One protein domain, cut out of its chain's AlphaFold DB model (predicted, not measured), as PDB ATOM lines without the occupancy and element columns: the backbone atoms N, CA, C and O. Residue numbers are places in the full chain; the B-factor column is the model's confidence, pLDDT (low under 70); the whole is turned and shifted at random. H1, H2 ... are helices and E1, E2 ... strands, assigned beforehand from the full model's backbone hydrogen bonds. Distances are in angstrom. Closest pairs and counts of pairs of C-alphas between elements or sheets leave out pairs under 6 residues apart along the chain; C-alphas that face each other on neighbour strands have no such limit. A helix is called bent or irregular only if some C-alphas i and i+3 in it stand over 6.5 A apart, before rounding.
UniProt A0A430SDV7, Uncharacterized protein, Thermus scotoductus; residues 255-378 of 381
ATOM      1  N   VAL A 255     -35.464  36.269 -28.862       88.06
ATOM      2  CA  VAL A 255     -35.174  36.998 -27.621       88.06
ATOM      3  C   VAL A 255     -35.302  38.512 -27.769       88.06
ATOM      4  O   VAL A 255     -34.807  39.108 -28.715       88.06
ATOM      5  N   SER A 256     -35.936  39.152 -26.791       91.56
ATOM      6  CA  SER A 256     -35.950  40.604 -26.632       91.56
ATOM      7  C   SER A 256     -35.399  40.928 -25.254       91.56
ATOM      8  O   SER A 256     -35.953  40.495 -24.241       91.56
ATOM      9  N   ALA A 257     -34.280  41.640 -25.222       92.69
ATOM     10  CA  ALA A 257     -33.603  42.058 -24.011       92.69
ATOM     11  C   ALA A 257     -33.310  43.558 -24.094       92.69
ATOM     12  O   ALA A 257     -32.695  44.036 -25.042       92.69
ATOM     13  N   ILE A 258     -33.762  44.319 -23.102       93.50
ATOM     14  CA  ILE A 258     -33.520  45.762 -23.017       93.50
ATOM     15  C   ILE A 258     -33.013  46.044 -21.616       93.50
ATOM     16  O   ILE A 258     -33.708  45.748 -20.644       93.50
ATOM     17  N   PHE A 259     -31.805  46.581 -21.509       93.69
ATOM     18  CA  PHE A 259     -31.155  46.840 -20.235       93.69
ATOM     19  C   PHE A 259     -30.988  48.338 -19.989       93.69
ATOM     20  O   PHE A 259     -30.415  49.062 -20.804       93.69
ATOM     21  N   ASN A 260     -31.424  48.784 -18.815       92.75
ATOM     22  CA  ASN A 260     -31.139  50.110 -18.292       92.75
ATOM     23  C   ASN A 260     -30.304  49.990 -17.015       92.75
ATOM     24  O   ASN A 260     -30.754  49.392 -16.035       92.75
ATOM     25  N   ALA A 261     -29.128  50.615 -16.992       92.38
ATOM     26  CA  ALA A 261     -28.318  50.696 -15.781       92.38
ATOM     27  C   ALA A 261     -28.976  51.615 -14.747       92.38
ATOM     28  O   ALA A 261     -29.693  52.556 -15.093       92.38
ATOM     29  N   TYR A 262     -28.711  51.371 -13.469       93.75
ATOM     30  CA  TYR A 262     -29.109  52.291 -12.410       93.75
ATOM     31  C   TYR A 262     -28.190  53.516 -12.338       93.75
ATOM     32  O   TYR A 262     -26.982  53.422 -12.531       93.75
ATOM     33  N   GLN A 263     -28.741  54.658 -11.927       91.00
ATOM     34  CA  GLN A 263     -28.003  55.840 -11.467       91.00
ATOM     35  C   GLN A 263     -27.458  55.608 -10.049       91.00
ATOM     36  O   GLN A 263     -27.739  56.353  -9.111       91.00
ATOM     37  N   ASN A 264     -26.721  54.517  -9.877       89.88
ATOM     38  CA  ASN A 264     -26.153  54.109  -8.606       89.88
ATOM     39  C   ASN A 264     -24.712  54.644  -8.502       89.88
ATOM     40  O   ASN A 264     -23.877  54.249  -9.318       89.88
ATOM     41  N   PRO A 265     -24.379  55.501  -7.514       87.62
ATOM     42  CA  PRO A 265     -23.029  56.053  -7.362       87.62
ATOM     43  C   PRO A 265     -21.928  54.987  -7.332       87.62
ATOM     44  O   PRO A 265     -20.872  55.181  -7.933       87.62
ATOM     45  N   ARG A 266     -22.204  53.809  -6.750       89.19
ATOM     46  CA  ARG A 266     -21.239  52.701  -6.701       89.19
ATOM     47  C   ARG A 266     -20.825  52.207  -8.087       89.19
ATOM     48  O   ARG A 266     -19.675  51.819  -8.250       89.19
ATOM     49  N   LEU A 267     -21.704  52.271  -9.094       87.19
ATOM     50  CA  LEU A 267     -21.372  51.890 -10.477       87.19
ATOM     51  C   LEU A 267     -20.362  52.837 -11.134       87.19
ATOM     52  O   LEU A 267     -19.699  52.444 -12.091       87.19
ATOM     53  N   ARG A 268     -20.265  54.080 -10.651       82.56
ATOM     54  CA  ARG A 268     -19.328  55.093 -11.160       82.56
ATOM     55  C   ARG A 268     -18.024  55.131 -10.367       82.56
ATOM     56  O   ARG A 268     -16.997  55.525 -10.906       82.56
ATOM     57  N   GLU A 269     -18.080  54.759  -9.093       87.06
ATOM     58  CA  GLU A 269     -16.945  54.814  -8.165       87.06
ATOM     59  C   GLU A 269     -16.140  53.510  -8.100       87.06
ATOM     60  O   GLU A 269     -14.973  53.543  -7.703       87.06
ATOM     61  N   ALA A 270     -16.745  52.380  -8.483       89.62
ATOM     62  CA  ALA A 270     -16.081  51.082  -8.520       89.62
ATOM     63  C   ALA A 270     -14.829  51.110  -9.403       89.62
ATOM     64  O   ALA A 270     -14.776  51.807 -10.419       89.62
ATOM     65  N   ARG A 271     -13.817  50.335  -9.008       89.06
ATOM     66  CA  ARG A 271     -12.539  50.205  -9.724       89.06
ATOM     67  C   ARG A 271     -12.218  48.776 -10.133       89.06
ATOM     68  O   ARG A 271     -11.200  48.543 -10.771       89.06
ATOM     69  N   GLN A 272     -13.058  47.831  -9.739       91.75
ATOM     70  CA  GLN A 272     -12.936  46.417 -10.054       91.75
ATOM     71  C   GLN A 272     -14.304  45.735  -9.885       91.75
ATOM     72  O   GLN A 272     -15.175  46.271  -9.192       91.75
ATOM     73  N   PRO A 273     -14.507  44.534 -10.454       91.75
ATOM     74  CA  PRO A 273     -15.795  43.849 -10.389       91.75
ATOM     75  C   PRO A 273     -16.232  43.511  -8.958       91.75
ATOM     76  O   PRO A 273     -17.413  43.624  -8.636       91.75
ATOM     77  N   ASP A 274     -15.281  43.155  -8.085       94.12
ATOM     78  CA  ASP A 274     -15.557  42.791  -6.688       94.12
ATOM     79  C   ASP A 274     -16.191  43.955  -5.887       94.12
ATOM     80  O   ASP A 274     -16.971  43.715  -4.964       94.12
ATOM     81  N   ASP A 275     -15.956  45.218  -6.276       94.44
ATOM     82  CA  ASP A 275     -16.561  46.396  -5.628       94.44
ATOM     83  C   ASP A 275     -18.085  46.482  -5.852       94.44
ATOM     84  O   ASP A 275     -18.785  47.208  -5.133       94.44
ATOM     85  N   LEU A 276     -18.597  45.758  -6.854       94.81
ATOM     86  CA  LEU A 276     -19.994  45.754  -7.290       94.81
ATOM     87  C   LEU A 276     -20.772  44.514  -6.827       94.81
ATOM     88  O   LEU A 276     -21.958  44.386  -7.136       94.81
ATOM     89  N   LEU A 277     -20.155  43.617  -6.055       96.00
ATOM     90  CA  LEU A 277     -20.853  42.455  -5.508       96.00
ATOM     91  C   LEU A 277     -22.018  42.869  -4.597       96.00
ATOM     92  O   LEU A 277     -21.892  43.771  -3.763       96.00
ATOM     93  N   GLY A 278     -23.170  42.220  -4.784       93.38
ATOM     94  CA  GLY A 278     -24.430  42.515  -4.092       93.38
ATOM     95  C   GLY A 278     -24.999  43.903  -4.402       93.38
ATOM     96  O   GLY A 278     -25.836  44.412  -3.658       93.38
ATOM     97  N   THR A 279     -24.495  44.565  -5.448       92.56
ATOM     98  CA  THR A 279     -24.959  45.889  -5.854       92.56
ATOM     99  C   THR A 279     -25.945  45.748  -7.016       92.56
ATOM    100  O   THR A 279     -25.590  45.145  -8.033       92.56
ATOM    101  N   PRO A 280     -27.154  46.335  -6.922       94.00
ATOM    102  CA  PRO A 280     -28.074  46.399  -8.050       94.00
ATOM    103  C   PRO A 280     -27.432  47.165  -9.211       94.00
ATOM    104  O   PRO A 280     -27.053  48.333  -9.057       94.00
ATOM    105  N   LEU A 281     -27.317  46.505 -10.362       95.31
ATOM    106  CA  LEU A 281     -26.682  47.054 -11.561       95.31
ATOM    107  C   LEU A 281     -27.684  47.796 -12.450       95.31
ATOM    108  O   LEU A 281     -27.348  48.811 -13.059       95.31
ATOM    109  N   GLY A 282     -28.916  47.297 -12.534       95.38
ATOM    110  CA  GLY A 282     -29.942  47.858 -13.406       95.38
ATOM    111  C   GLY A 282     -31.174  46.975 -13.532       95.38
ATOM    112  O   GLY A 282     -31.350  46.008 -12.787       95.38
ATOM    113  N   ILE A 283     -32.016  47.314 -14.505       95.88
ATOM    114  CA  ILE A 283     -33.247  46.599 -14.838       95.88
ATOM    115  C   ILE A 283     -33.148  46.071 -16.268       95.88
ATOM    116  O   ILE A 283     -32.792  46.809 -17.184       95.88
ATOM    117  N   VAL A 284     -33.499  44.800 -16.453       95.31
ATOM    118  CA  VAL A 284     -33.658  44.138 -17.748       95.31
ATOM    119  C   VAL A 284     -35.148  43.916 -18.011       95.31
ATOM    120  O   VAL A 284     -35.825  43.234 -17.240       95.31
ATOM    121  N   TYR A 285     -35.671  44.427 -19.119       94.69
ATOM    122  CA  TYR A 285     -36.854  43.845 -19.744       94.69
ATOM    123  C   TYR A 285     -36.414  42.625 -20.556       94.69
ATOM    124  O   TYR A 285     -35.509  42.748 -21.378       94.69
ATOM    125  N   LEU A 286     -37.023  41.463 -20.315       93.00
ATOM    126  CA  LEU A 286     -36.647  40.206 -20.961       93.00
ATOM    127  C   LEU A 286     -37.874  39.441 -21.452       93.00
ATOM    128  O   LEU A 286     -38.790  39.146 -20.677       93.00
ATOM    129  N   ARG A 287     -37.821  39.028 -22.715       92.06
ATOM    130  CA  ARG A 287     -38.676  38.001 -23.310       92.06
ATOM    131  C   ARG A 287     -37.810  36.975 -24.011       92.06
ATOM    132  O   ARG A 287     -36.914  37.326 -24.768       92.06
ATOM    133  N   THR A 288     -38.112  35.709 -23.774       88.44
ATOM    134  CA  THR A 288     -37.425  34.560 -24.370       88.44
ATOM    135  C   THR A 288     -38.472  33.653 -24.993       88.44
ATOM    136  O   THR A 288     -39.465  33.335 -24.337       88.44
ATOM    137  N   ALA A 289     -38.271  33.255 -26.243       84.94
ATOM    138  CA  ALA A 289     -39.191  32.378 -26.946       84.94
ATOM    139  C   ALA A 289     -39.111  30.946 -26.405       84.94
ATOM    140  O   ALA A 289     -38.027  30.422 -26.160       84.94
ATOM    141  N   ASN A 290     -40.261  30.278 -26.313       74.94
ATOM    142  CA  ASN A 290     -40.325  28.830 -26.068       74.94
ATOM    143  C   ASN A 290     -40.132  27.985 -27.350       74.94
ATOM    144  O   ASN A 290     -40.304  26.768 -27.331       74.94
ATOM    145  N   GLY A 291     -39.816  28.622 -28.480       73.62
ATOM    146  CA  GLY A 291     -39.646  27.997 -29.791       73.62
ATOM    147  C   GLY A 291     -38.729  28.827 -30.690       73.62
ATOM    148  O   GLY A 291     -37.883  29.565 -30.204       73.62
ATOM    149  N   ALA A 292     -38.907  28.727 -32.011       71.31
ATOM    150  CA  ALA A 292     -38.027  29.392 -32.980       71.31
ATOM    151  C   ALA A 292     -38.164  30.926 -33.019       71.31
ATOM    152  O   ALA A 292     -37.256  31.601 -33.492       71.31
ATOM    153  N   LYS A 293     -39.299  31.480 -32.568       82.56
ATOM    154  CA  LYS A 293     -39.518  32.928 -32.494       82.56
ATOM    155  C   LYS A 293     -40.472  33.327 -31.373       82.56
ATOM    156  O   LYS A 293     -41.328  32.537 -30.976       82.56
ATOM    157  N   LEU A 294     -40.329  34.563 -30.913       86.00
ATOM    158  CA  LEU A 294     -41.169  35.228 -29.937       86.00
ATOM    159  C   LEU A 294     -42.590  35.376 -30.472       86.00
ATOM    160  O   LEU A 294     -42.841  35.740 -31.621       86.00
ATOM    161  N   THR A 295     -43.536  35.137 -29.584       86.44
ATOM    162  CA  THR A 295     -44.972  35.244 -29.799       86.44
ATOM    163  C   THR A 295     -45.568  36.120 -28.708       86.44
ATOM    164  O   THR A 295     -45.001  36.253 -27.625       86.44
ATOM    165  N   LYS A 296     -46.760  36.683 -28.931       85.06
ATOM    166  CA  LYS A 296     -47.462  37.475 -27.901       85.06
ATOM    167  C   LYS A 296     -47.753  36.693 -26.604       85.06
ATOM    168  O   LYS A 296     -48.084  37.316 -25.604       85.06
ATOM    169  N   ALA A 297     -47.639  35.362 -26.617       85.56
ATOM    170  CA  ALA A 297     -47.807  34.513 -25.440       85.56
ATOM    171  C   ALA A 297     -46.540  34.412 -24.569       85.56
ATOM    172  O   ALA A 297     -46.645  34.057 -23.396       85.56
ATOM    173  N   ASP A 298     -45.355  34.716 -25.113       88.50
ATOM    174  CA  ASP A 298     -44.102  34.631 -24.360       88.50
ATOM    175  C   ASP A 298     -44.018  35.742 -23.308       88.50
ATOM    176  O   ASP A 298     -44.153  36.934 -23.612       88.50
ATOM    177  N   ALA A 299     -43.789  35.326 -22.060       87.81
ATOM    178  CA  ALA A 299     -43.871  36.184 -20.888       87.81
ATOM    179  C   ALA A 299     -42.845  37.324 -20.921       87.81
ATOM    180  O   ALA A 299     -41.641  37.097 -21.043       87.81
ATOM    181  N   ALA A 300     -43.336  38.549 -20.727       90.75
ATOM    182  CA  ALA A 300     -42.517  39.733 -20.524       90.75
ATOM    183  C   ALA A 300     -42.150  39.881 -19.046       90.75
ATOM    184  O   ALA A 300     -43.012  40.098 -18.189       90.75
ATOM    185  N   ARG A 301     -40.857  39.770 -18.747       91.50
ATOM    186  CA  ARG A 301     -40.314  39.936 -17.399       91.50
ATOM    187  C   ARG A 301     -39.625  41.287 -17.286       91.50
ATOM    188  O   ARG A 301     -39.006  41.752 -18.235       91.50
ATOM    189  N   VAL A 302     -39.710  41.895 -16.106       94.25
ATOM    190  CA  VAL A 302     -38.905  43.066 -15.750       94.25
ATOM    191  C   VAL A 302     -38.085  42.694 -14.529       94.25
ATOM    192  O   VAL A 302     -38.641  42.465 -13.456       94.25
ATOM    193  N   ILE A 303     -36.783  42.545 -14.719       95.00
ATOM    194  CA  ILE A 303     -35.875  41.865 -13.803       95.00
ATOM    195  C   ILE A 303     -34.842  42.876 -13.321       95.00
ATOM    196  O   ILE A 303     -34.086  43.411 -14.123       95.00
ATOM    197  N   GLU A 304     -34.782  43.127 -12.019       96.75
ATOM    198  CA  GLU A 304     -33.622  43.786 -11.420       96.75
ATOM    199  C   GLU A 304     -32.469  42.789 -11.356       96.75
ATOM    200  O   GLU A 304     -32.676  41.658 -10.916       96.75
ATOM    201  N   VAL A 305     -31.281  43.199 -11.792       96.31
ATOM    202  CA  VAL A 305     -30.090  42.345 -11.793       96.31
ATOM    203  C   VAL A 305     -29.016  42.882 -10.853       96.31
ATOM    204  O   VAL A 305     -28.731  44.082 -10.831       96.31
ATOM    205  N   GLU A 306     -28.394  41.982 -10.099       95.81
ATOM    206  CA  GLU A 306     -27.230  42.247  -9.249       95.81
ATOM    207  C   GLU A 306     -26.109  41.246  -9.548       95.81
ATOM    208  O   GLU A 306     -26.372  40.082  -9.869       95.81
ATOM    209  N   LEU A 307     -24.854  41.690  -9.443       95.88
ATOM    210  CA  LEU A 307     -23.696  40.801  -9.551       95.88
ATOM    211  C   LEU A 307     -23.449  40.118  -8.209       95.88
ATOM    212  O   LEU A 307     -23.358  40.782  -7.177       95.88
ATOM    213  N   ALA A 308     -23.278  38.804  -8.222       95.56
ATOM    214  CA  ALA A 308     -22.888  38.037  -7.051       95.56
ATOM    215  C   ALA A 308     -21.726  37.095  -7.375       95.56
ATOM    216  O   ALA A 308     -21.453  36.768  -8.532       95.56
ATOM    217  N   ARG A 309     -21.042  36.663  -6.316       94.06
ATOM    218  CA  ARG A 309     -19.959  35.687  -6.377       94.06
ATOM    219  C   ARG A 309     -20.380  34.440  -5.616       94.06
ATOM    220  O   ARG A 309     -20.785  34.523  -4.459       94.06
ATOM    221  N   GLU A 310     -20.288  33.306  -6.284       92.12
ATOM    222  CA  GLU A 310     -20.545  31.972  -5.756       92.12
ATOM    223  C   GLU A 310     -19.256  31.140  -5.810       92.12
ATOM    224  O   GLU A 310     -18.257  31.548  -6.404       92.12
ATOM    225  N   GLU A 311     -19.267  29.950  -5.203       87.81
ATOM    226  CA  GLU A 311     -18.119  29.029  -5.241       87.81
ATOM    227  C   GLU A 311     -17.712  28.658  -6.675       87.81
ATOM    228  O   GLU A 311     -16.530  28.489  -6.965       87.81
ATOM    229  N   SER A 312     -18.689  28.563  -7.580       83.94
ATOM    230  CA  SER A 312     -18.513  28.196  -8.989       83.94
ATOM    231  C   SER A 312     -18.077  29.355  -9.894       83.94
ATOM    232  O   SER A 312     -17.782  29.118 -11.064       83.94
ATOM    233  N   GLY A 313     -18.028  30.590  -9.383       91.31
ATOM    234  CA  GLY A 313     -17.692  31.783 -10.157       91.31
ATOM    235  C   GLY A 313     -18.691  32.922  -9.961       91.31
ATOM    236  O   GLY A 313     -19.332  33.041  -8.920       91.31
ATOM    237  N   TYR A 314     -18.801  33.796 -10.960       94.00
ATOM    238  CA  TYR A 314     -19.725  34.927 -10.919       94.00
ATOM    239  C   TYR A 314     -21.095  34.561 -11.488       94.00
ATOM    240  O   TYR A 314     -21.221  33.779 -12.433       94.00
ATOM    241  N   VAL A 315     -22.129  35.182 -10.932       95.12
ATOM    242  CA  VAL A 315     -23.508  35.056 -11.405       95.12
ATOM    243  C   VAL A 315     -24.195  36.418 -11.413       95.12
ATOM    244  O   VAL A 315     -23.899  37.282 -10.587       95.12
ATOM    245  N   LEU A 316     -25.169  36.587 -12.305       95.56
ATOM    246  CA  LEU A 316     -26.182  37.627 -12.171       95.56
ATOM    247  C   LEU A 316     -27.410  37.036 -11.483       95.56
ATOM    248  O   LEU A 316     -28.040  36.102 -11.992       95.56
ATOM    249  N   LEU A 317     -27.754  37.585 -10.323       95.25
ATOM    250  CA  LEU A 317     -29.002  37.272  -9.641       95.25
ATOM    251  C   LEU A 317     -30.071  38.234 -10.149       95.25
ATOM    252  O   LEU A 317     -29.904  39.449 -10.115       95.25
ATOM    253  N   GLY A 318     -31.157  37.673 -10.668       95.00
ATOM    254  CA  GLY A 318     -32.292  38.410 -11.194       95.00
ATOM    255  C   GLY A 318     -33.487  38.320 -10.255       95.00
ATOM    256  O   GLY A 318     -33.878  37.226  -9.857       95.00
ATOM    257  N   LYS A 319     -34.130  39.443  -9.952       94.69
ATOM    258  CA  LYS A 319     -35.400  39.491  -9.222       94.69
ATOM    259  C   LYS A 319     -36.481  40.088 -10.108       94.69
ATOM    260  O   LYS A 319     -36.371  41.242 -10.519       94.69
ATOM    261  N   ASN A 320     -37.547  39.337 -10.386       92.88
ATOM    262  CA  ASN A 320     -38.665  39.878 -11.155       92.88
ATOM    263  C   ASN A 320     -39.404  40.942 -10.321       92.88
ATOM    264  O   ASN A 320     -40.017  40.647  -9.298       92.88
ATOM    265  N   LEU A 321     -39.365  42.197 -10.765       92.00
ATOM    266  CA  LEU A 321     -39.954  43.333 -10.055       92.00
ATOM    267  C   LEU A 321     -41.489  43.331 -10.078       92.00
ATOM    268  O   LEU A 321     -42.111  43.960  -9.224       92.00
ATOM    269  N   ARG A 322     -42.109  42.611 -11.022       86.88
ATOM    270  CA  ARG A 322     -43.571  42.432 -11.086       86.88
ATOM    271  C   ARG A 322     -44.045  41.166 -10.375       86.88
ATOM    272  O   ARG A 322     -45.205  41.099  -9.983       86.88
ATOM    273  N   ASN A 323     -43.156  40.193 -10.184       88.00
ATOM    274  CA  ASN A 323     -43.414  38.967  -9.432       88.00
ATOM    275  C   ASN A 323     -42.225  38.630  -8.510       88.00
ATOM    276  O   ASN A 323     -41.420  37.765  -8.847       88.00
ATOM    277  N   PRO A 324     -42.086  39.292  -7.344       85.25
ATOM    278  CA  PRO A 324     -40.869  39.215  -6.527       85.25
ATOM    279  C   PRO A 324     -40.514  37.838  -5.953       85.25
ATOM    280  O   PRO A 324     -39.422  37.691  -5.409       85.25
ATOM    281  N   SER A 325     -41.418  36.854  -6.025       87.69
ATOM    282  CA  SER A 325     -41.131  35.459  -5.666       87.69
ATOM    283  C   SER A 325     -40.350  34.716  -6.756       87.69
ATOM    284  O   SER A 325     -39.729  33.694  -6.475       87.69
ATOM    285  N   GLU A 326     -40.353  35.224  -7.991       88.19
ATOM    286  CA  GLU A 326     -39.570  34.693  -9.100       88.19
ATOM    287  C   GLU A 326     -38.164  35.301  -9.076       88.19
ATOM    288  O   GLU A 326     -37.946  36.471  -9.408       88.19
ATOM    289  N   THR A 327     -37.194  34.470  -8.695       88.75
ATOM    290  CA  THR A 327     -35.768  34.781  -8.804       88.75
ATOM    291  C   THR A 327     -35.131  33.973  -9.925       88.75
ATOM    292  O   THR A 327     -35.330  32.759 -10.034       88.75
ATOM    293  N   LEU A 328     -34.314  34.637 -10.725       90.44
ATOM    294  CA  LEU A 328     -33.550  34.069 -11.822       90.44
ATOM    295  C   LEU A 328     -32.064  34.096 -11.459       90.44
ATOM    296  O   LEU A 328     -31.619  34.909 -10.653       90.44
ATOM    297  N   ARG A 329     -31.300  33.166 -12.021       91.69
ATOM    298  CA  ARG A 329     -29.849  33.089 -11.839       91.69
ATOM    299  C   ARG A 329     -29.242  32.861 -13.208       91.69
ATOM    300  O   ARG A 329     -29.667  31.928 -13.893       91.69
ATOM    301  N   PHE A 330     -28.283  33.695 -13.577       92.44
ATOM    302  CA  PHE A 330     -27.597  33.622 -14.857       92.44
ATOM    303  C   PHE A 330     -26.100  33.441 -14.592       92.44
ATOM    304  O   PHE A 330     -25.465  34.367 -14.080       92.44
ATOM    305  N   PRO A 331     -25.533  32.258 -14.875       92.44
ATOM    306  CA  PRO A 331     -24.092  32.053 -14.813       92.44
ATOM    307  C   PRO A 331     -23.366  33.018 -15.752       92.44
ATOM    308  O   PRO A 331     -23.818  33.227 -16.881       92.44
ATOM    309  N   VAL A 332     -22.244  33.572 -15.293       93.06
ATOM    310  CA  VAL A 332     -21.397  34.478 -16.077       93.06
ATOM    311  C   VAL A 332     -20.031  33.826 -16.261       93.06
ATOM    312  O   VAL A 332     -19.348  33.530 -15.281       93.06
ATOM    313  N   ARG A 333     -19.640  33.566 -17.515       90.88
ATOM    314  CA  ARG A 333     -18.362  32.897 -17.822       90.88
ATOM    315  C   ARG A 333     -17.169  33.833 -17.684       90.88
ATOM    316  O   ARG A 333     -16.105  33.402 -17.249       90.88
ATOM    317  N   GLU A 334     -17.345  35.092 -18.061       90.00
ATOM    318  CA  GLU A 334     -16.280  36.084 -18.070       90.00
ATOM    319  C   GLU A 334     -16.716  37.328 -17.307       90.00
ATOM    320  O   GLU A 334     -17.739  37.940 -17.610       90.00
ATOM    321  N   VAL A 335     -15.908  37.713 -16.325       91.31
ATOM    322  CA  VAL A 335     -16.040  38.993 -15.635       91.31
ATOM    323  C   VAL A 335     -14.714  39.711 -15.751       91.31
ATOM    324  O   VAL A 335     -13.696  39.237 -15.247       91.31
ATOM    325  N   ALA A 336     -14.737  40.849 -16.427       87.56
ATOM    326  CA  ALA A 336     -13.560  41.651 -16.691       87.56
ATOM    327  C   ALA A 336     -13.804  43.114 -16.318       87.56
ATOM    328  O   ALA A 336     -14.936  43.568 -16.123       87.56
ATOM    329  N   TRP A 337     -12.705  43.850 -16.211       87.50
ATOM    330  CA  TRP A 337     -12.708  45.277 -15.950       87.50
ATOM    331  C   TRP A 337     -11.908  45.981 -17.036       87.50
ATOM    332  O   TRP A 337     -10.720  45.701 -17.206       87.50
ATOM    333  N   CYS A 338     -12.556  46.853 -17.806       75.19
ATOM    334  CA  CYS A 338     -11.894  47.574 -18.884       75.19
ATOM    335  C   CYS A 338     -11.462  48.973 -18.449       75.19
ATOM    336  O   CYS A 338     -12.167  49.961 -18.675       75.19
ATOM    337  N   ASP A 339     -10.269  49.061 -17.869       65.88
ATOM    338  CA  ASP A 339      -9.629  50.342 -17.596       65.88
ATOM    339  C   ASP A 339      -9.204  51.011 -18.910       65.88
ATOM    340  O   ASP A 339      -8.372  50.498 -19.656       65.88
ATOM    341  N   GLY A 340      -9.788  52.172 -19.206       54.97
ATOM    342  CA  GLY A 340      -9.465  52.941 -20.411       54.97
ATOM    343  C   GLY A 340     -10.286  52.587 -21.650       54.97
ATOM    344  O   GLY A 340     -10.038  53.166 -22.706       54.97
ATOM    345  N   CYS A 341     -11.313  51.732 -21.531       58.31
ATOM    346  CA  CYS A 341     -12.374  51.704 -22.546       58.31
ATOM    347  C   CYS A 341     -13.071  53.072 -22.665       58.31
ATOM    348  O   CYS A 341     -13.607  53.383 -23.725       58.31
ATOM    349  N   TRP A 342     -13.046  53.896 -21.605       56.03
ATOM    350  CA  TRP A 342     -13.837  55.123 -21.501       56.03
ATOM    351  C   TRP A 342     -13.066  56.290 -20.876       56.03
ATOM    352  O   TRP A 342     -12.140  56.104 -20.084       56.03
ATOM    353  N   PHE A 343     -13.490  57.512 -21.205       43.50
ATOM    354  CA  PHE A 343     -12.928  58.753 -20.668       43.50
ATOM    355  C   PHE A 343     -13.800  59.315 -19.530       43.50
ATOM    356  O   PHE A 343     -15.031  59.230 -19.606       43.50
ATOM    357  N   PRO A 344     -13.206  59.942 -18.496       40.41
ATOM    358  CA  PRO A 344     -13.959  60.590 -17.422       40.41
ATOM    359  C   PRO A 344     -14.952  61.642 -17.951       40.41
ATOM    360  O   PRO A 344     -14.562  62.543 -18.691       40.41
ATOM    361  N   GLY A 345     -16.223  61.557 -17.535       42.97
ATOM    362  CA  GLY A 345     -17.268  62.549 -17.841       42.97
ATOM    363  C   GLY A 345     -18.282  62.159 -18.925       42.97
ATOM    364  O   GLY A 345     -19.187  62.948 -19.197       42.97
ATOM    365  N   MET A 346     -18.178  60.967 -19.522       43.12
ATOM    366  CA  MET A 346     -19.228  60.428 -20.397       43.12
ATOM    367  C   MET A 346     -20.392  59.835 -19.570       43.12
ATOM    368  O   MET A 346     -20.150  59.359 -18.457       43.12
ATOM    369  N   PRO A 347     -21.655  59.893 -20.052       52.66
ATOM    370  CA  PRO A 347     -22.751  59.113 -19.461       52.66
ATOM    371  C   PRO A 347     -22.379  57.625 -19.439       52.66
ATOM    372  O   PRO A 347     -21.493  57.223 -20.193       52.66
ATOM    373  N   THR A 348     -23.030  56.816 -18.593       58.09
ATOM    374  CA  THR A 348     -22.724  55.380 -18.537       58.09
ATOM    375  C   THR A 348     -22.920  54.790 -19.926       58.09
ATOM    376  O   THR A 348     -24.045  54.738 -20.423       58.09
ATOM    377  N   GLU A 349     -21.832  54.382 -20.583       71.88
ATOM    378  CA  GLU A 349     -21.960  53.608 -21.810       71.88
ATOM    379  C   GLU A 349     -22.377  52.198 -21.414       71.88
ATOM    380  O   GLU A 349     -21.693  51.488 -20.669       71.88
ATOM    381  N   ILE A 350     -23.572  51.850 -21.875       80.19
ATOM    382  CA  ILE A 350     -24.178  50.547 -21.704       80.19
ATOM    383  C   ILE A 350     -24.183  49.901 -23.078       80.19
ATOM    384  O   ILE A 350     -24.677  50.490 -24.039       80.19
ATOM    385  N   HIS A 351     -23.670  48.682 -23.160       81.81
ATOM    386  CA  HIS A 351     -23.772  47.884 -24.368       81.81
ATOM    387  C   HIS A 351     -24.339  46.515 -24.027       81.81
ATOM    388  O   HIS A 351     -23.899  45.865 -23.078       81.81
ATOM    389  N   LEU A 352     -25.317  46.089 -24.816       86.00
ATOM    390  CA  LEU A 352     -25.910  44.769 -24.737       86.00
ATOM    391  C   LEU A 352     -25.642  44.071 -26.064       86.00
ATOM    392  O   LEU A 352     -26.060  44.541 -27.119       86.00
ATOM    393  N   GLY A 353     -24.914  42.968 -25.990       83.62
ATOM    394  CA  GLY A 353     -24.571  42.133 -27.124       83.62
ATOM    395  C   GLY A 353     -25.046  40.705 -26.917       83.62
ATOM    396  O   GLY A 353     -25.516  40.311 -25.846       83.62
ATOM    397  N   ILE A 354     -24.889  39.921 -27.968       83.69
ATOM    398  CA  ILE A 354     -25.145  38.486 -27.974       83.69
ATOM    399  C   ILE A 354     -24.046  37.811 -28.785       83.69
ATOM    400  O   ILE A 354     -23.500  38.432 -29.696       83.69
ATOM    401  N   GLU A 355     -23.698  36.587 -28.414       79.94
ATOM    402  CA  GLU A 355     -22.720  35.721 -29.073       79.94
ATOM    403  C   GLU A 355     -23.382  34.372 -29.342       79.94
ATOM    404  O   GLU A 355     -23.993  33.807 -28.431       79.94
ATOM    405  N   ASP A 356     -23.297  33.873 -30.577       78.12
ATOM    406  CA  ASP A 356     -23.856  32.572 -30.933       78.12
ATOM    407  C   ASP A 356     -22.848  31.474 -30.608       78.12
ATOM    408  O   ASP A 356     -21.663  31.563 -30.931       78.12
ATOM    409  N   GLU A 357     -23.332  30.403 -29.993       75.25
ATOM    410  CA  GLU A 357     -22.511  29.273 -29.585       75.25
ATOM    411  C   GLU A 357     -22.782  28.068 -30.480       75.25
ATOM    412  O   GLU A 357     -23.889  27.839 -30.976       75.25
ATOM    413  N   LEU A 358     -21.748  27.254 -30.682       72.62
ATOM    414  CA  LEU A 358     -21.897  26.002 -31.422       72.62
ATOM    415  C   LEU A 358     -22.503  24.889 -30.553       72.62
ATOM    416  O   LEU A 358     -22.920  23.862 -31.090       72.62
ATOM    417  N   GLU A 359     -22.555  25.080 -29.234       73.06
ATOM    418  CA  GLU A 359     -23.032  24.130 -28.224       73.06
ATOM    419  C   GLU A 359     -24.141  24.753 -27.355       73.06
ATOM    420  O   GLU A 359     -24.548  25.884 -27.587       73.06
ATOM    421  N   ASP A 360     -24.686  24.012 -26.383       71.31
ATOM    422  CA  ASP A 360     -25.693  24.541 -25.447       71.31
ATOM    423  C   ASP A 360     -25.014  25.338 -24.308       71.31
ATOM    424  O   ASP A 360     -24.011  24.867 -23.762       71.31
ATOM    425  N   PRO A 361     -25.547  26.502 -23.878       76.50
ATOM    426  CA  PRO A 361     -26.696  27.228 -24.425       76.50
ATOM    427  C   PRO A 361     -26.408  27.829 -25.812       76.50
ATOM    428  O   PRO A 361     -25.272  28.202 -26.071       76.50
ATOM    429  N   PRO A 362     -27.437  27.987 -26.668       74.25
ATOM    430  CA  PRO A 362     -27.280  28.341 -28.083       74.25
ATOM    431  C   PRO A 362     -26.698  29.725 -28.349       74.25
ATOM    432  O   PRO A 362     -26.211  30.007 -29.441       74.25
ATOM    433  N   TYR A 363     -26.790  30.593 -27.357       79.81
ATOM    434  CA  TYR A 363     -26.210  31.912 -27.375       79.81
ATOM    435  C   TYR A 363     -25.906  32.340 -25.946       79.81
ATOM    436  O   TYR A 363     -26.459  31.806 -24.975       79.81
ATOM    437  N   LEU A 364     -25.062  33.353 -25.828       86.06
ATOM    438  CA  LEU A 364     -24.718  33.992 -24.573       86.06
ATOM    439  C   LEU A 364     -24.900  35.495 -24.706       86.06
ATOM    440  O   LEU A 364     -24.536  36.079 -25.724       86.06
ATOM    441  N   PHE A 365     -25.435  36.137 -23.672       89.19
ATOM    442  CA  PHE A 365     -25.440  37.592 -23.640       89.19
ATOM    443  C   PHE A 365     -24.081  38.128 -23.215       89.19
ATOM    444  O   PHE A 365     -23.347  37.525 -22.426       89.19
ATOM    445  N   TYR A 366     -23.807  39.320 -23.710       87.75
ATOM    446  CA  TYR A 366     -22.722  40.169 -23.275       87.75
ATOM    447  C   TYR A 366     -23.321  41.465 -22.748       87.75
ATOM    448  O   TYR A 366     -24.139  42.089 -23.424       87.75
ATOM    449  N   LEU A 367     -22.920  41.880 -21.554       89.19
ATOM    450  CA  LEU A 367     -23.353  43.130 -20.951       89.19
ATOM    451  C   LEU A 367     -22.134  43.933 -20.516       89.19
ATOM    452  O   LEU A 367     -21.334  43.483 -19.699       89.19
ATOM    453  N   GLN A 368     -22.036  45.150 -21.030       86.69
ATOM    454  CA  GLN A 368     -21.076  46.138 -20.577       86.69
ATOM    455  C   GLN A 368     -21.808  47.281 -19.882       86.69
ATOM    456  O   GLN A 368     -22.760  47.834 -20.433       86.69
ATOM    457  N   ILE A 369     -21.349  47.636 -18.684       87.44
ATOM    458  CA  ILE A 369     -21.836  48.782 -17.911       87.44
ATOM    459  C   ILE A 369     -20.611  49.546 -17.432       87.44
ATOM    460  O   ILE A 369     -19.893  49.065 -16.553       87.44
ATOM    461  N   ASN A 370     -20.356  50.733 -17.983       83.00
ATOM    462  CA  ASN A 370     -19.100  51.443 -17.721       83.00
ATOM    463  C   ASN A 370     -17.897  50.512 -17.992       83.00
ATOM    464  O   ASN A 370     -17.765  49.918 -19.066       83.00
ATOM    465  N   ASN A 371     -17.025  50.360 -16.995       84.25
ATOM    466  CA  ASN A 371     -15.839  49.516 -17.054       84.25
ATOM    467  C   ASN A 371     -16.140  48.037 -16.755       84.25
ATOM    468  O   ASN A 371     -15.291  47.196 -17.038       84.25
ATOM    469  N   LEU A 372     -17.310  47.708 -16.191       89.50
ATOM    470  CA  LEU A 372     -17.682  46.325 -15.907       89.50
ATOM    471  C   LEU A 372     -18.066  45.618 -17.206       89.50
ATOM    472  O   LEU A 372     -18.985  46.043 -17.911       89.50
ATOM    473  N   LEU A 373     -17.390  44.506 -17.469       88.94
ATOM    474  CA  LEU A 373     -17.645  43.617 -18.589       88.94
ATOM    475  C   LEU A 373     -18.127  42.267 -18.083       88.94
ATOM    476  O   LEU A 373     -17.426  41.605 -17.319       88.94
ATOM    477  N   LEU A 374     -19.312  41.864 -18.530       91.38
ATOM    478  CA  LEU A 374     -19.920  40.574 -18.236       91.38
ATOM    479  C   LEU A 374     -20.129  39.827 -19.553       91.38
ATOM    480  O   LEU A 374     -21.048  40.130 -20.315       91.38
ATOM    481  N   GLY A 375     -19.255  38.867 -19.829       88.25
ATOM    482  CA  GLY A 375     -19.298  38.020 -21.014       88.25
ATOM    483  C   GLY A 375     -19.833  36.626 -20.703       88.25
ATOM    484  O   GLY A 375     -19.708  36.102 -19.591       88.25
ATOM    485  N   GLY A 376     -20.430  35.995 -21.711       87.25
ATOM    486  CA  GLY A 376     -20.860  34.609 -21.605       87.25
ATOM    487  C   GLY A 376     -22.026  34.391 -20.633       87.25
ATOM    488  O   GLY A 376     -22.032  33.393 -19.912       87.25
ATOM    489  N   ILE A 377     -22.976  35.328 -20.562       91.12
ATOM    490  CA  ILE A 377     -24.141  35.238 -19.676       91.12
ATOM    491  C   ILE A 377     -25.136  34.241 -20.280       91.12
ATOM    492  O   ILE A 377     -25.771  34.515 -21.300       91.12
ATOM    493  N   ALA A 378     -25.286  33.082 -19.645       84.88
ATOM    494  CA  ALA A 378     -26.150  32.023 -20.152       84.88
ATOM    495  C   ALA A 378     -27.637  32.319 -19.870       84.88
ATOM    496  O   ALA A 378     -28.001  32.505 -18.702       84.88
TER     497      ALA A 378
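This is residues 255 to 378 of the 381 residues of an uncharacterized protein of Thermus scotoductus (UniProt A0A430SDV7). What is the main picture? One sheet of eight strands curls round and bends back on itself into a nearly closed barrel, with its edge strands E1 and E6 close together across the seam without being neighbours, and two short helices, H1 and H2, at one end. What is it made of? The printed part has 124 residues, with two named helices and eight named strands in the order E1 H1 H2 E2 E3 E4 E5 E6 E7 E8, and its class is mostly strand. Across the sheet the order is E1 E2 E3 E4 E5 E8 E7 E6, all antiparallel. How large is it? It is compact, with a radius of gyration of the C-alphas of 14.7 A, and spans 43 by 34 by 32 A.

Where are the longest strands? E5 takes residues 327 to 337 and is 26.3 A from first to last C-alpha. E3, residues 301 to 310, is 24.3 A long; E4, residues 313 to 320, is 22.5 A; E2, residues 280 to 288, is 22.2 A. Where are the other strands? E1 is residues 255 to 261 and begins at C-alpha 255, (-35.174, 36.998, -27.621). E6 is residues 350 to 356, E7 residues 363 to 369, and E8 residues 372 to 377, ending at C-alpha 377, (-24.141, 35.238, -19.676). Where are the helices? H1 is residues 265 to 269, from C-alpha 265 at (-23.029, 56.053, -7.362), and H2 is residues 273 to 276.

How does the sheet fold back? It is a folded sheet, one sheet bent back on itself into two leaves: E1 E2 E3 E4 face E8 E7 E6, with 41 pairs of C-alphas within 11 A and E5 as the hinge. E5 bends by 75 degrees at residue 333 and pairs in a staggered way, with E4 over residues 327 to 332, where N 318 and O 328 are 2.8 A apart, and with E8 over residues 332 to 337, where N 375 and O 334 are 2.8 A apart, both within hydrogen-bond range. The closest C-alphas of E1 and E6, those of Phe 259 and Leu 352, are 7.2 A apart. Which strands follow each other as neighbours? E2 E3 E4 E5 and E6 E7 E8 are meanders, each strand the antiparallel neighbour of the one before. E5 E6 E7 E8 form a Greek key, in which E6 E7 E8 are a meander and the first strand, E5, is the antiparallel neighbour of the fourth, E8. E1 and E2 are antiparallel at 166 degrees, with N 258 and O 285 within hydrogen-bond range at 2.9 A. Where do the helices sit? H2 is on the sheet at a height over the sheet of 7.1 A, over none of its strands, and H1 only grazes the sheet with residues 266 to 268. H1 and H2 only just touch, with 3 pairs of C-alphas within 8 A, only at the corner; the closest are those of Leu 267 and Leu 276, 7.1 A apart. In H1 every O i to N i+4 pair is within hydrogen-bond range, and H2 is too short for such a pair.

Which C-alphas are farthest apart? Those of Ala 297 and Pro 344, at 43.5 A. Which links are long? E2 to E3 and E5 to E6, with 12 residues each, are long links. Is the model cut or unsure anywhere? The printed part has no cut, and its mean pLDDT is 85.4. Residues 339 to 348 are under 70.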